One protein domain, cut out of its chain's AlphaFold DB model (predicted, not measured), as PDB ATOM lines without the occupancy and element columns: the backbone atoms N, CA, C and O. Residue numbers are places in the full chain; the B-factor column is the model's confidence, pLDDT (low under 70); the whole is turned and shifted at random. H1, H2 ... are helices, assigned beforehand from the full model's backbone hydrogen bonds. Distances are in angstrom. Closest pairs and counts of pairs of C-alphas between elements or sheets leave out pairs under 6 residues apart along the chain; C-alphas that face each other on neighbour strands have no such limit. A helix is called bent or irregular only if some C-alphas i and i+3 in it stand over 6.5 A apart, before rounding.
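Overview. This is residues 19 to 125 of the 127 residues of an uncharacterized protein of Verticillium dahliae (strain VdLs.17 / ATCC MYA-4575 / FGSC 10137) (UniProt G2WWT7). A long helix, H3, runs through most of an elongated body: H1 and H2 pack along its first part as a loose three-helix bundle, up and down, and the shorter H4, H5 and H6 gather round its last part, with H5 and H6 crossing each other steeply. Residues 85 to 90, of which 85 and 86 belong to H4, stick out and stand free. The printed part has 107 residues with six named helices, H1 to H6 in order along it, and no named strand; the class is all helix. It is compact by the radius of gyration of the C-alphas, 14.7 A, and spans 47 by 30 by 20 A.

Arrangement. H1, residues 19 to 33, touches H3, residues 56 to 75, at a shallow tilt of 25 degrees, the same way; their closest C-alphas, of Glu 33 and Pro 65, are 5.5 A apart. H2, residues 40 to 51, forms a helical hairpin with H3, a shallow tilt of 18 degrees, opposite ways, closest at the C-alphas of Ala 50 and Ala 59, 5.8 A. H1 and H2 are close but not clearly touching, with the C-alphas of Leu 28 and Ile 46 the closest at 7.2 A. H3 is the hub, touching H1, H2 and H6; it has a kink of 27 degrees near residue 64 and is irregular, but only just: C-alphas 61 and 64 are 6.9 A apart. H4, residues 78 to 86, touches no helix but is near H3 and H5, residues 94 to 106. H6, residues 116 to 125, touches H3 at its residues 70 to 74 alone, closest at the C-alphas of Trp 70 and Leu 116, 6.5 A. H5 and H6 touch at a steep tilt of 66 degrees, opposite ways, with the C-alphas of Ala 100 and Ile 120 the closest at 5.4 A. H1 is apart from H4, H5 and H6. In H1, H2, H4, H5 and H6 every O i to N i+4 pair is within hydrogen-bond range; in H3, 13 of 16 are.

Along the chain. H1 begins at C-alpha 19, (98.432, 44.181, 146.458), and is 21.3 A long from first to last C-alpha. H2 measures 16.4 A, H3 29.2 A, H4 12.5 A, H5 18.5 A and H6 14.4 A. H3 ends at C-alpha 75, (66.792, 58.133, 150.958), and H6 at C-alpha 125, (68.679, 76.848, 147.520).

Size, cuts and confidence. The C-alphas farthest apart, of His 19 and Ala 89, are 48.0 A apart. The printed part has no cut and no long link. Mean pLDDT of the printed part is 87.2; residues 19 to 22 and 110 to 113 are under 70.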
ATOM      1  N   HIS A  19      99.311  45.140 145.778       55.66
ATOM      2  CA  HIS A  19      98.432  44.181 146.458       55.66
ATOM      3  C   HIS A  19      97.798  44.755 147.737       55.66
ATOM      4  O   HIS A  19      96.630  44.498 148.023       55.66
ATOM      5  N   ARG A  20      98.540  45.592 148.478       58.88
ATOM      6  CA  ARG A  20      97.998  46.318 149.638       58.88
ATOM      7  C   ARG A  20      96.983  47.384 149.224       58.88
ATOM      8  O   ARG A  20      95.957  47.506 149.884       58.88
ATOM      9  N   SER A  21      97.245  48.107 148.131       66.56
ATOM     10  CA  SER A  21      96.317  49.114 147.596       66.56
ATOM     11  C   SER A  21      94.985  48.486 147.178       66.56
ATOM     12  O   SER A  21      93.924  48.920 147.616       66.56
ATOM     13  N   ARG A  22      95.037  47.374 146.438       68.94
ATOM     14  CA  ARG A  22      93.840  46.679 145.949       68.94
ATOM     15  C   ARG A  22      93.002  46.055 147.071       68.94
ATOM     16  O   ARG A  22      91.776  46.110 147.034       68.94
ATOM     17  N   SER A  23      93.650  45.533 148.117       73.00
ATOM     18  CA  SER A  23      92.956  45.086 149.335       73.00
ATOM     19  C   SER A  23      92.267  46.246 150.067       73.00
ATOM     20  O   SER A  23      91.159  46.069 150.569       73.00
ATOM     21  N   SER A  24      92.880  47.435 150.088       85.12
ATOM     22  CA  SER A  24      92.266  48.637 150.663       85.12
ATOM     23  C   SER A  24      91.044  49.093 149.861       85.12
ATOM     24  O   SER A  24      90.041  49.471 150.454       85.12
ATOM     25  N   ILE A  25      91.095  49.032 148.528       87.44
ATOM     26  CA  ILE A  25      89.975  49.406 147.648       87.44
ATOM     27  C   ILE A  25      88.773  48.488 147.869       87.44
ATOM     28  O   ILE A  25      87.662  48.968 148.083       87.44
ATOM     29  N   GLN A  26      88.997  47.173 147.926       89.50
ATOM     30  CA  GLN A  26      87.929  46.211 148.215       89.50
ATOM     31  C   GLN A  26      87.263  46.472 149.571       89.50
ATOM     32  O   GLN A  26      86.044  46.391 149.679       89.50
ATOM     33  N   GLN A  27      88.033  46.849 150.598       91.69
ATOM     34  CA  GLN A  27      87.471  47.215 151.903       91.69
ATOM     35  C   GLN A  27      86.585  48.466 151.834       91.69
ATOM     36  O   GLN A  27      85.543  48.511 152.493       91.69
ATOM     37  N   LEU A  28      86.974  49.470 151.042       93.44
ATOM     38  CA  LEU A  28      86.162  50.669 150.824       93.44
ATOM     39  C   LEU A  28      84.865  50.327 150.086       93.44
ATOM     40  O   LEU A  28      83.796  50.731 150.535       93.44
ATOM     41  N   ILE A  29      84.946  49.516 149.028       93.06
ATOM     42  CA  ILE A  29      83.779  49.031 148.278       93.06
ATOM     43  C   ILE A  29      82.819  48.277 149.200       93.06
ATOM     44  O   ILE A  29      81.652  48.648 149.304       93.06
ATOM     45  N   THR A  30      83.309  47.299 149.965       94.12
ATOM     46  CA  THR A  30      82.470  46.567 150.923       94.12
ATOM     47  C   THR A  30      81.860  47.500 151.973       94.12
ATOM     48  O   THR A  30      80.729  47.291 152.411       94.12
ATOM     49  N   SER A  31      82.571  48.547 152.395       94.06
ATOM     50  CA  SER A  31      82.044  49.523 153.359       94.06
ATOM     51  C   SER A  31      80.908  50.374 152.780       94.06
ATOM     52  O   SER A  31      79.961  50.670 153.511       94.06
ATOM     53  N   LEU A  32      80.974  50.713 151.486       93.81
ATOM     54  CA  LEU A  32      79.899  51.386 150.746       93.81
ATOM     55  C   LEU A  32      78.677  50.471 150.586       93.81
ATOM     56  O   LEU A  32      77.568  50.864 150.940       93.81
ATOM     57  N   GLU A  33      78.886  49.235 150.123       93.12
ATOM     58  CA  GLU A  33      77.817  48.249 149.890       93.12
ATOM     59  C   GLU A  33      77.093  47.850 151.178       93.12
ATOM     60  O   GLU A  33      75.888  47.615 151.183       93.12
ATOM     61  N   THR A  34      77.823  47.783 152.294       93.25
ATOM     62  CA  THR A  34      77.244  47.472 153.609       93.25
ATOM     63  C   THR A  34      76.690  48.701 154.328       93.25
ATOM     64  O   THR A  34      76.274  48.584 155.481       93.25
ATOM     65  N   HIS A  35      76.712  49.875 153.683       90.00
ATOM     66  CA  HIS A  35      76.290  51.163 154.240       90.00
ATOM     67  C   HIS A  35      76.931  51.501 155.598       90.00
ATOM     68  O   HIS A  35      76.398  52.300 156.368       90.00
ATOM     69  N   ARG A  36      78.098  50.914 155.906       86.81
ATOM     70  CA  ARG A  36      78.876  51.250 157.111       86.81
ATOM     71  C   ARG A  36      79.384  52.681 157.053       86.81
ATOM     72  O   ARG A  36      79.526  53.329 158.085       86.81
ATOM     73  N   VAL A  37      79.665  53.150 155.841       86.44
ATOM     74  CA  VAL A  37      79.975  54.542 155.554       86.44
ATOM     75  C   VAL A  37      78.700  55.215 155.073       86.44
ATOM     76  O   VAL A  37      78.249  54.989 153.953       86.44
ATOM     77  N   ASN A  38      78.114  56.026 155.944       87.50
ATOM     78  CA  ASN A  38      76.866  56.730 155.676       87.50
ATOM     79  C   ASN A  38      76.938  58.211 156.062       87.50
ATOM     80  O   ASN A  38      75.905  58.849 156.164       87.50
ATOM     81  N   THR A  39      78.125  58.774 156.287       91.06
ATOM     82  CA  THR A  39      78.249  60.211 156.569       91.06
ATOM     83  C   THR A  39      78.711  60.974 155.343       91.06
ATOM     84  O   THR A  39      79.476  60.433 154.538       91.06
ATOM     85  N   LEU A  40      78.318  62.248 155.229       90.38
ATOM     86  CA  LEU A  40      78.741  63.102 154.113       90.38
ATOM     87  C   LEU A  40      80.268  63.126 153.970       90.38
ATOM     88  O   LEU A  40      80.814  62.987 152.880       90.38
ATOM     89  N   THR A  41      80.962  63.272 155.101       90.62
ATOM     90  CA  THR A  41      82.423  63.419 155.130       90.62
ATOM     91  C   THR A  41      83.128  62.164 154.624       90.62
ATOM     92  O   THR A  41      84.071  62.268 153.838       90.62
ATOM     93  N   GLU A  42      82.678  60.983 155.047       92.44
ATOM     94  CA  GLU A  42      83.302  59.725 154.641       92.44
ATOM     95  C   GLU A  42      82.953  59.359 153.190       92.44
ATOM     96  O   GLU A  42      83.835  58.899 152.466       92.44
ATOM     97  N   LEU A  43      81.736  59.650 152.710       92.50
ATOM     98  CA  LEU A  43      81.393  59.488 151.289       92.50
ATOM     99  C   LEU A  43      82.268  60.382 150.396       92.50
ATOM    100  O   LEU A  43      82.929  59.875 149.491       92.50
ATOM    101  N   CYS A  44      82.399  61.676 150.720       91.12
ATOM    102  CA  CYS A  44      83.289  62.592 149.996       91.12
ATOM    103  C   CYS A  44      84.772  62.193 150.078       91.12
ATOM    104  O   CYS A  44      85.579  62.571 149.224       91.12
ATOM    105  N   ARG A  45      85.179  61.495 151.141       91.88
ATOM    106  CA  ARG A  45      86.542  60.974 151.275       91.88
ATOM    107  C   ARG A  45      86.771  59.798 150.332       91.88
ATOM    108  O   ARG A  45      87.801  59.776 149.665       91.88
ATOM    109  N   ILE A  46      85.843  58.843 150.270       91.94
ATOM    110  CA  ILE A  46      85.965  57.685 149.375       91.94
ATOM    111  C   ILE A  46      85.860  58.127 147.915       91.94
ATOM    112  O   ILE A  46      86.626  57.647 147.090       91.94
ATOM    113  N   GLU A  47      85.001  59.098 147.605       90.62
ATOM    114  CA  GLU A  47      84.903  59.699 146.272       90.62
ATOM    115  C   GLU A  47      86.240  60.286 145.808       90.62
ATOM    116  O   GLU A  47      86.692  60.009 144.699       90.62
ATOM    117  N   ARG A  48      86.926  61.030 146.685       89.50
ATOM    118  CA  ARG A  48      88.268  61.555 146.406       89.50
ATOM    119  C   ARG A  48      89.305  60.460 146.185       89.50
ATOM    120  O   ARG A  48      90.218  60.655 145.398       89.50
ATOM    121  N   ILE A  49      89.192  59.328 146.876       89.81
ATOM    122  CA  ILE A  49      90.082  58.186 146.638       89.81
ATOM    123  C   ILE A  49      89.785  57.584 145.261       89.81
ATOM    124  O   ILE A  49      90.711  57.413 144.472       89.81
ATOM    125  N   ALA A  50      88.509  57.344 144.952       88.44
ATOM    126  CA  ALA A  50      88.071  56.802 143.669       88.44
ATOM    127  C   ALA A  50      88.488  57.693 142.486       88.44
ATOM    128  O   ALA A  50      88.928  57.181 141.464       88.44
ATOM    129  N   SER A  51      88.430  59.023 142.628       85.88
ATOM    130  CA  SER A  51      88.864  59.957 141.577       85.88
ATOM    131  C   SER A  51      90.383  60.038 141.395       85.88
ATOM    132  O   SER A  51      90.848  60.540 140.374       85.88
ATOM    133  N   THR A  52      91.159  59.534 142.359       87.56
ATOM    134  CA  THR A  52      92.625  59.421 142.265       87.56
ATOM    135  C   THR A  52      93.103  58.043 141.805       87.56
ATOM    136  O   THR A  52      94.311  57.833 141.704       87.56
ATOM    137  N   CYS A  53      92.195  57.096 141.539       85.25
ATOM    138  CA  CYS A  53      92.557  55.789 140.997       85.25
ATOM    139  C   CYS A  53      93.138  55.939 139.584       85.25
ATOM    140  O   CYS A  53      92.474  56.434 138.678       85.25
ATOM    141  N   GLU A  54      94.384  55.495 139.405       84.25
ATOM    142  CA  GLU A  54      95.055  55.449 138.096       84.25
ATOM    143  C   GLU A  54      94.644  54.213 137.275       84.25
ATOM    144  O   GLU A  54      94.777  54.208 136.054       84.25
ATOM    145  N   ASP A  55      94.159  53.167 137.951       87.44
ATOM    146  CA  ASP A  55      93.694  51.920 137.350       87.44
ATOM    147  C   ASP A  55      92.200  52.013 136.993       87.44
ATOM    148  O   ASP A  55      91.363  52.361 137.832       87.44
ATOM    149  N   GLU A  56      91.875  51.722 135.732       86.38
ATOM    150  CA  GLU A  56      90.520  51.853 135.187       86.38
ATOM    151  C   GLU A  56      89.554  50.814 135.774       86.38
ATOM    152  O   GLU A  56      88.394  51.141 136.035       86.38
ATOM    153  N   ASP A  57      90.024  49.593 136.057       87.19
ATOM    154  CA  ASP A  57      89.193  48.543 136.653       87.19
ATOM    155  C   ASP A  57      88.801  48.920 138.088       87.19
ATOM    156  O   ASP A  57      87.644  48.760 138.487       87.19
ATOM    157  N   ASP A  58      89.745  49.464 138.860       86.50
ATOM    158  CA  ASP A  58      89.485  49.947 140.217       86.50
ATOM    159  C   ASP A  58      88.515  51.146 140.211       86.50
ATOM    160  O   ASP A  58      87.593  51.197 141.032       86.50
ATOM    161  N   ALA A  59      88.662  52.086 139.269       86.00
ATOM    162  CA  ALA A  59      87.748  53.223 139.125       86.00
ATOM    163  C   ALA A  59      86.316  52.777 138.766       86.00
ATOM    164  O   ALA A  59      85.344  53.253 139.363       86.00
ATOM    165  N   LEU A  60      86.176  51.818 137.843       87.38
ATOM    166  CA  LEU A  60      84.885  51.226 137.476       87.38
ATOM    167  C   LEU A  60      84.253  50.459 138.641       87.38
ATOM    168  O   LEU A  60      83.038  50.534 138.844       87.38
ATOM    169  N   ALA A  61      85.061  49.773 139.453       90.12
ATOM    170  CA  ALA A  61      84.578  49.036 140.616       90.12
ATOM    171  C   ALA A  61      83.914  49.942 141.670       90.12
ATOM    172  O   ALA A  61      83.008  49.492 142.373       90.12
ATOM    173  N   PHE A  62      84.292  51.224 141.761       90.50
ATOM    174  CA  PHE A  62      83.630  52.185 142.649       90.50
ATOM    175  C   PHE A  62      82.264  52.654 142.144       90.50
ATOM    176  O   PHE A  62      81.440  53.066 142.959       90.50
ATOM    177  N   GLN A  63      81.982  52.588 140.840       87.75
ATOM    178  CA  GLN A  63      80.829  53.273 140.253       87.75
ATOM    179  C   GLN A  63      79.485  52.817 140.828       87.75
ATOM    180  O   GLN A  63      78.685  53.651 141.264       87.75
ATOM    181  N   GLY A  64      79.234  51.509 140.849       89.25
ATOM    182  CA  GLY A  64      78.004  50.940 141.405       89.25
ATOM    183  C   GLY A  64      77.867  51.202 142.912       89.25
ATOM    184  O   GLY A  64      76.896  51.844 143.323       89.25
ATOM    185  N   PRO A  65      78.846  50.772 143.732       92.19
ATOM    186  CA  PRO A  65      78.834  50.966 145.181       92.19
ATOM    187  C   PRO A  65      78.711  52.431 145.612       92.19
ATOM    188  O   PRO A  65      77.928  52.741 146.507       92.19
ATOM    189  N   MET A  66      79.439  53.346 144.963       91.56
ATOM    190  CA  MET A  66      79.392  54.778 145.271       91.56
ATOM    191  C   MET A  66      78.008  55.359 144.978       91.56
ATOM    192  O   MET A  66      77.426  56.043 145.818       91.56
ATOM    193  N   THR A  67      77.444  55.036 143.810       88.94
ATOM    194  CA  THR A  67      76.105  55.499 143.421       88.94
ATOM    195  C   THR A  67      75.041  55.006 144.404       88.94
ATOM    196  O   THR A  67      74.203  55.786 144.855       88.94
ATOM    197  N   ALA A  68      75.093  53.725 144.782       89.81
ATOM    198  CA  ALA A  68      74.158  53.139 145.740       89.81
ATOM    199  C   ALA A  68      74.297  53.751 147.144       89.81
ATOM    200  O   ALA A  68      73.294  53.994 147.814       89.81
ATOM    201  N   ALA A  69      75.522  54.039 147.590       92.19
ATOM    202  CA  ALA A  69      75.763  54.647 148.893       92.19
ATOM    203  C   ALA A  69      75.236  56.088 148.977       92.19
ATOM    204  O   ALA A  69      74.611  56.446 149.976       92.19
ATOM    205  N   TRP A  70      75.414  56.895 147.925       91.50
ATOM    206  CA  TRP A  70      74.832  58.239 147.851       91.50
ATOM    207  C   TRP A  70      73.305  58.214 147.836       91.50
ATOM    208  O   TRP A  70      72.670  59.017 148.521       91.50
ATOM    209  N   ASP A  71      72.704  57.280 147.097       89.50
ATOM    210  CA  ASP A  71      71.251  57.124 147.101       89.50
ATOM    211  C   ASP A  71      70.727  56.708 148.478       89.50
ATOM    212  O   ASP A  71      69.764  57.293 148.981       89.50
ATOM    213  N   TYR A  72      71.394  55.757 149.135       91.38
ATOM    214  CA  TYR A  72      71.056  55.355 150.497       91.38
ATOM    215  C   TYR A  72      71.182  56.524 151.476       91.38
ATOM    216  O   TYR A  72      70.276  56.760 152.271       91.38
ATOM    217  N   TYR A  73      72.266  57.297 151.408       92.19
ATOM    218  CA  TYR A  73      72.497  58.462 152.266       92.19
ATOM    219  C   TYR A  73      71.351  59.485 152.208       92.19
ATOM    220  O   TYR A  73      70.915  60.019 153.233       92.19
ATOM    221  N   VAL A  74      70.815  59.727 151.015       89.81
ATOM    222  CA  VAL A  74      69.693  60.648 150.821       89.81
ATOM    223  C   VAL A  74      68.372  60.010 151.247       89.81
ATOM    224  O   VAL A  74      67.624  60.596 152.031       89.81
ATOM    225  N   SER A  75      68.083  58.804 150.757       88.69
ATOM    226  CA  SER A  75      66.792  58.133 150.958       88.69
ATOM    227  C   SER A  75      66.562  57.653 152.397       88.69
ATOM    228  O   SER A  75      65.417  57.573 152.840       88.69
ATOM    229  N   SER A  76      67.625  57.393 153.165       89.44
ATOM    230  CA  SER A  76      67.557  56.961 154.572       89.44
ATOM    231  C   SER A  76      67.419  58.107 155.587       89.44
ATOM    232  O   SER A  76      67.500  57.870 156.791       89.44
ATOM    233  N   ASN A  77      67.190  59.352 155.141       90.44
ATOM    234  CA  ASN A  77      67.177  60.572 155.970       90.44
ATOM    235  C   ASN A  77      68.510  60.902 156.664       90.44
ATOM    236  O   ASN A  77      68.552  61.764 157.550       90.44
ATOM    237  N   GLN A  78      69.608  60.266 156.268       92.19
ATOM    238  CA  GLN A  78      70.916  60.546 156.847       92.19
ATOM    239  C   GLN A  78      71.400  61.954 156.460       92.19
ATOM    240  O   GLN A  78      71.836  62.708 157.331       92.19
ATOM    241  N   LEU A  79      71.155  62.380 155.212       91.50
ATOM    242  CA  LEU A  79      71.325  63.777 154.787       91.50
ATOM    243  C   LEU A  79      70.523  64.756 155.658       91.50
ATOM    244  O   LEU A  79      71.072  65.722 156.181       91.50
ATOM    245  N   LEU A  80      69.230  64.493 155.865       93.00
ATOM    246  CA  LEU A  80      68.368  65.343 156.691       93.00
ATOM    247  C   LEU A  80      68.874  65.441 158.139       93.00
ATOM    248  O   LEU A  80      68.840  66.514 158.745       93.00
ATOM    249  N   THR A  81      69.334  64.320 158.693       93.19
ATOM    250  CA  THR A  81      69.867  64.242 160.057       93.19
ATOM    251  C   THR A  81      71.115  65.104 160.206       93.19
ATOM    252  O   THR A  81      71.201  65.901 161.142       93.19
ATOM    253  N   GLU A  82      72.051  65.007 159.262       93.00
ATOM    254  CA  GLU A  82      73.259  65.833 159.272       93.00
ATOM    255  C   GLU A  82      72.948  67.315 159.060       93.00
ATOM    256  O   GLU A  82      73.446  68.151 159.816       93.00
ATOM    257  N   LEU A  83      72.062  67.651 158.118       91.50
ATOM    258  CA  LEU A  83      71.658  69.037 157.878       91.50
ATOM    259  C   LEU A  83      71.065  69.682 159.127       91.50
ATOM    260  O   LEU A  83      71.480  70.774 159.495       91.50
ATOM    261  N   ARG A  84      70.178  68.991 159.851       91.94
ATOM    262  CA  ARG A  84      69.640  69.487 161.132       91.94
ATOM    263  C   ARG A  84      70.722  69.684 162.194       91.94
ATOM    264  O   ARG A  84      70.618  70.593 163.016       91.94
ATOM    265  N   GLY A  85      71.755  68.843 162.185       90.88
ATOM    266  CA  GLY A  85      72.917  68.983 163.060       90.88
ATOM    267  C   GLY A  85      73.742  70.238 162.765       90.88
ATOM    268  O   GLY A  85      74.239  70.861 163.710       90.88
ATOM    269  N   LEU A  86      73.847  70.613 161.485       89.31
ATOM    270  CA  LEU A  86      74.574  71.784 160.986       89.31
ATOM    271  C   LEU A  86      73.751  73.080 161.072       89.31
ATOM    272  O   LEU A  86      74.300  74.134 161.382       89.31
ATOM    273  N   THR A  87      72.434  73.014 160.867       88.50
ATOM    274  CA  THR A  87      71.524  74.169 160.852       88.50
ATOM    275  C   THR A  87      70.598  74.194 162.064       88.50
ATOM    276  O   THR A  87      69.388  74.361 161.952       88.50
ATOM    277  N   ARG A  88      71.152  74.073 163.277       87.50
ATOM    278  CA  ARG A  88      70.348  73.970 164.516       87.50
ATOM    279  C   ARG A  88      69.365  75.125 164.742       87.50
ATOM    280  O   ARG A  88      68.332  74.919 165.366       87.50
ATOM    281  N   ALA A  89      69.684  76.323 164.249       89.94
ATOM    282  CA  ALA A  89      68.804  77.492 164.330       89.94
ATOM    283  C   ALA A  89      67.689  77.499 163.261       89.94
ATOM    284  O   ALA A  89      66.697  78.201 163.427       89.94
ATOM    285  N   TYR A  90      67.842  76.709 162.193       85.69
ATOM    286  CA  TYR A  90      66.950  76.640 161.030       85.69
ATOM    287  C   TYR A  90      66.856  75.183 160.539       85.69
ATOM    288  O   TYR A  90      67.493  74.809 159.547       85.69
ATOM    289  N   PRO A  91      66.138  74.310 161.266       83.06
ATOM    290  CA  PRO A  91      66.100  72.891 160.945       83.06
ATOM    291  C   PRO A  91      65.348  72.645 159.634       83.06
ATOM    292  O   PRO A  91      64.222  73.107 159.451       83.06
ATOM    293  N   PHE A  92      65.943  71.851 158.744       85.38
ATOM    294  CA  PHE A  92      65.284  71.446 157.505       85.38
ATOM    295  C   PHE A  92      64.090  70.511 157.759       85.38
ATOM    296  O   PHE A  92      64.131  69.610 158.617       85.38
ATOM    297  N   SER A  93      63.027  70.702 156.968       87.06
ATOM    298  CA  SER A  93      61.932  69.736 156.847       87.06
ATOM    299  C   SER A  93      62.361  68.561 155.968       87.06
ATOM    300  O   SER A  93      63.099  68.735 154.999       87.06
ATOM    301  N   GLY A  94      61.867  67.364 156.287       87.50
ATOM    302  CA  GLY A  94      62.058  66.198 155.423       87.50
ATOM    303  C   GLY A  94      61.355  66.345 154.071       87.50
ATOM    304  O   GLY A  94      61.837  65.801 153.082       87.50
ATOM    305  N   ASP A  95      60.273  67.128 154.007       90.38
ATOM    306  CA  ASP A  95      59.545  67.374 152.758       90.38
ATOM    307  C   ASP A  95      60.408  68.134 151.745       90.38
ATOM    308  O   ASP A  95      60.489  67.720 150.594       90.38
ATOM    309  N   VAL A  96      61.145  69.155 152.199       90.50
ATOM    310  CA  VAL A  96      62.061  69.950 151.359       90.50
ATOM    311  C   VAL A  96      63.151  69.070 150.743       90.50
ATOM    312  O   VAL A  96      63.421  69.152 149.548       90.50
ATOM    313  N   VAL A  97      63.745  68.167 151.534       91.44
ATOM    314  CA  VAL A  97      64.771  67.233 151.037       91.44
ATOM    315  C   VAL A  97      64.175  66.229 150.047       91.44
ATOM    316  O   VAL A  97      64.784  65.951 149.015       91.44
ATOM    317  N   ARG A  98      62.979  65.700 150.329       91.00
ATOM    318  CA  ARG A  98      62.288  64.747 149.448       91.00
ATOM    319  C   ARG A  98      61.897  65.380 148.113       91.00
ATOM    320  O   ARG A  98      62.070  64.751 147.070       91.00
ATOM    321  N   ASP A  99      61.374  66.600 148.136       91.81
ATOM    322  CA  ASP A  99      60.953  67.307 146.928       91.81
ATOM    323  C   ASP A  99      62.160  67.658 146.054       91.81
ATOM    324  O   ASP A  99      62.148  67.359 144.858       91.81
ATOM    325  N   ALA A 100      63.242  68.162 146.656       91.62
ATOM    326  CA  ALA A 100      64.504  68.386 145.959       91.62
ATOM    327  C   ALA A 100      65.083  67.085 145.377       91.62
ATOM    328  O   ALA A 100      65.472  67.055 144.211       91.62
ATOM    329  N   HIS A 101      65.076  65.978 146.131       91.44
ATOM    330  CA  HIS A 101      65.519  64.669 145.626       91.44
ATOM    331  C   HIS A 101      64.710  64.224 144.405       91.44
ATOM    332  O   HIS A 101      65.298  63.807 143.408       91.44
ATOM    333  N   ARG A 102      63.381  64.380 144.430       90.81
ATOM    334  CA  ARG A 102      62.516  64.084 143.279       90.81
ATOM    335  C   ARG A 102      62.875  64.939 142.062       90.81
ATOM    336  O   ARG A 102      62.917  64.414 140.954       90.81
ATOM    337  N   LEU A 103      63.133  66.235 142.251       90.31
ATOM    338  CA  LEU A 103      63.515  67.138 141.159       90.31
ATOM    339  C   LEU A 103      64.851  66.735 140.531       90.31
ATOM    340  O   LEU A 103      64.937  66.622 139.312       90.31
ATOM    341  N   VAL A 104      65.861  66.441 141.354       90.06
ATOM    342  CA  VAL A 104      67.174  65.967 140.887       90.06
ATOM    343  C   VAL A 104      67.051  64.633 140.143       90.06
ATOM    344  O   VAL A 104      67.684  64.443 139.112       90.06
ATOM    345  N   ARG A 105      66.197  63.715 140.614       86.94
ATOM    346  CA  ARG A 105      65.951  62.420 139.956       86.94
ATOM    347  C   ARG A 105      65.192  62.525 138.635       86.94
ATOM    348  O   ARG A 105      65.321  61.638 137.796       86.94
ATOM    349  N   ASN A 106      64.408  63.577 138.444       86.44
ATOM    350  CA  ASN A 106      63.717  63.824 137.180       86.44
ATOM    351  C   ASN A 106      64.631  64.466 136.126       86.44
ATOM    352  O   ASN A 106      64.273  64.477 134.949       86.44
ATOM    353  N   ASP A 107      65.798  64.970 136.528       83.38
ATOM    354  CA  ASP A 107      66.803  65.512 135.624       83.38
ATOM    355  C   ASP A 107      67.726  64.381 135.100       83.38
ATOM    356  O   ASP A 107      68.456  63.745 135.874       83.38
ATOM    357  N   PRO A 108      67.694  64.080 133.787       74.44
ATOM    358  CA  PRO A 108      68.486  63.004 133.195       74.44
ATOM    359  C   PRO A 108      70.002  63.224 133.296       74.44
ATOM    360  O   PRO A 108      70.737  62.231 133.326       74.44
ATOM    361  N   ASP A 109      70.468  64.471 133.391       72.38
ATOM    362  CA  ASP A 109      71.895  64.790 133.512       72.38
ATOM    363  C   ASP A 109      72.385  64.605 134.957       72.38
ATOM    364  O   ASP A 109      73.476  64.083 135.207       72.38
ATOM    365  N   SER A 110      71.529  64.931 135.925       69.31
ATOM    366  CA  SER A 110      71.801  64.809 137.360       69.31
ATOM    367  C   SER A 110      71.902  63.357 137.853       69.31
ATOM    368  O   SER A 110      72.704  63.050 138.738       69.31
ATOM    369  N   ASN A 111      71.147  62.428 137.254       62.50
ATOM    370  CA  ASN A 111      71.109  61.009 137.648       62.50
ATOM    371  C   ASN A 111      72.426  60.237 137.465       62.50
ATOM    372  O   ASN A 111      72.538  59.099 137.922       62.50
ATOM    373  N   ARG A 112      73.403  60.818 136.766       62.12
ATOM    374  CA  ARG A 112      74.695  60.179 136.469       62.12
ATOM    375  C   ARG A 112      75.830  60.673 137.361       62.12
ATOM    376  O   ARG A 112      76.940  60.158 137.261       62.12
ATOM    377  N   SER A 113      75.576  61.670 138.207       68.25
ATOM    378  CA  SER A 113      76.598  62.293 139.040       68.25
ATOM    379  C   SER A 113      76.685  61.639 140.419       68.25
ATOM    380  O   SER A 113      75.669  61.379 141.059       68.25
ATOM    381  N   TRP A 114      77.906  61.454 140.925       78.75
ATOM    382  CA  TRP A 114      78.139  61.105 142.332       78.75
ATOM    383  C   TRP A 114      77.852  62.285 143.284       78.75
ATOM    384  O   TRP A 114      77.808  62.107 144.492       78.75
ATOM    385  N   ASN A 115      77.537  63.472 142.751       82.06
ATOM    386  CA  ASN A 115      77.224  64.682 143.515       82.06
ATOM    387  C   ASN A 115      75.751  64.792 143.942       82.06
ATOM    388  O   ASN A 115      75.225  65.899 144.058       82.06
ATOM    389  N   LEU A 116      75.056  63.676 144.180       85.81
ATOM    390  CA  LEU A 116      73.616  63.681 144.474       85.81
ATOM    391  C   LEU A 116      73.255  64.607 145.649       85.81
ATOM    392  O   LEU A 116      72.315  65.393 145.551       85.81
ATOM    393  N   ALA A 117      74.021  64.555 146.742       87.88
ATOM    394  CA  ALA A 117      73.785  65.409 147.905       87.88
ATOM    395  C   ALA A 117      73.973  66.900 147.580       87.88
ATOM    396  O   ALA A 117      73.163  67.723 147.992       87.88
ATOM    397  N   TRP A 118      75.002  67.246 146.804       89.44
ATOM    398  CA  TRP A 118      75.229  68.620 146.359       89.44
ATOM    399  C   TRP A 118      74.091  69.122 145.466       89.44
ATOM    400  O   TRP A 118      73.566  70.205 145.699       89.44
ATOM    401  N   LEU A 119      73.660  68.318 144.492       90.88
ATOM    402  CA  LEU A 119      72.554  68.665 143.599       90.88
ATOM    403  C   LEU A 119      71.253  68.911 144.371       90.88
ATOM    404  O   LEU A 119      70.519  69.844 144.057       90.88
ATOM    405  N   ILE A 120      70.994  68.122 145.417       91.06
ATOM    406  CA  ILE A 120      69.863  68.349 146.322       91.06
ATOM    407  C   ILE A 120      69.996  69.694 147.031       91.06
ATOM    408  O   ILE A 120      69.030  70.445 147.064       91.06
ATOM    409  N   LEU A 121      71.171  70.024 147.570       91.12
ATOM    410  CA  LEU A 121      71.382  71.305 148.251       91.12
ATOM    411  C   LEU A 121      71.205  72.499 147.312       91.12
ATOM    412  O   LEU A 121      70.570  73.472 147.703       91.12
ATOM    413  N   VAL A 122      71.704  72.401 146.078       91.44
ATOM    414  CA  VAL A 122      71.490  73.426 145.047       91.44
ATOM    415  C   VAL A 122      69.998  73.590 144.764       91.44
ATOM    416  O   VAL A 122      69.498  74.707 144.786       91.44
ATOM    417  N   LYS A 123      69.251  72.490 144.600       91.31
ATOM    418  CA  LYS A 123      67.796  72.570 144.400       91.31
ATOM    419  C   LYS A 123      67.041  73.145 145.589       91.31
ATOM    420  O   LYS A 123      66.082  73.866 145.379       91.31
ATOM    421  N   ILE A 124      67.473  72.863 146.813       90.94
ATOM    422  CA  ILE A 124      66.891  73.474 148.014       90.94
ATOM    423  C   ILE A 124      67.172  74.981 148.067       90.94
ATOM    424  O   ILE A 124      66.370  75.717 148.621       90.94
ATOM    425  N   GLN A 125      68.316  75.431 147.551       89.94
ATOM    426  CA  GLN A 125      68.679  76.848 147.520       89.94
ATOM    427  C   GLN A 125      67.938  77.631 146.424       89.94
ATOM    428  O   GLN A 125      67.683  78.819 146.610       89.94
TER     429      GLN A 125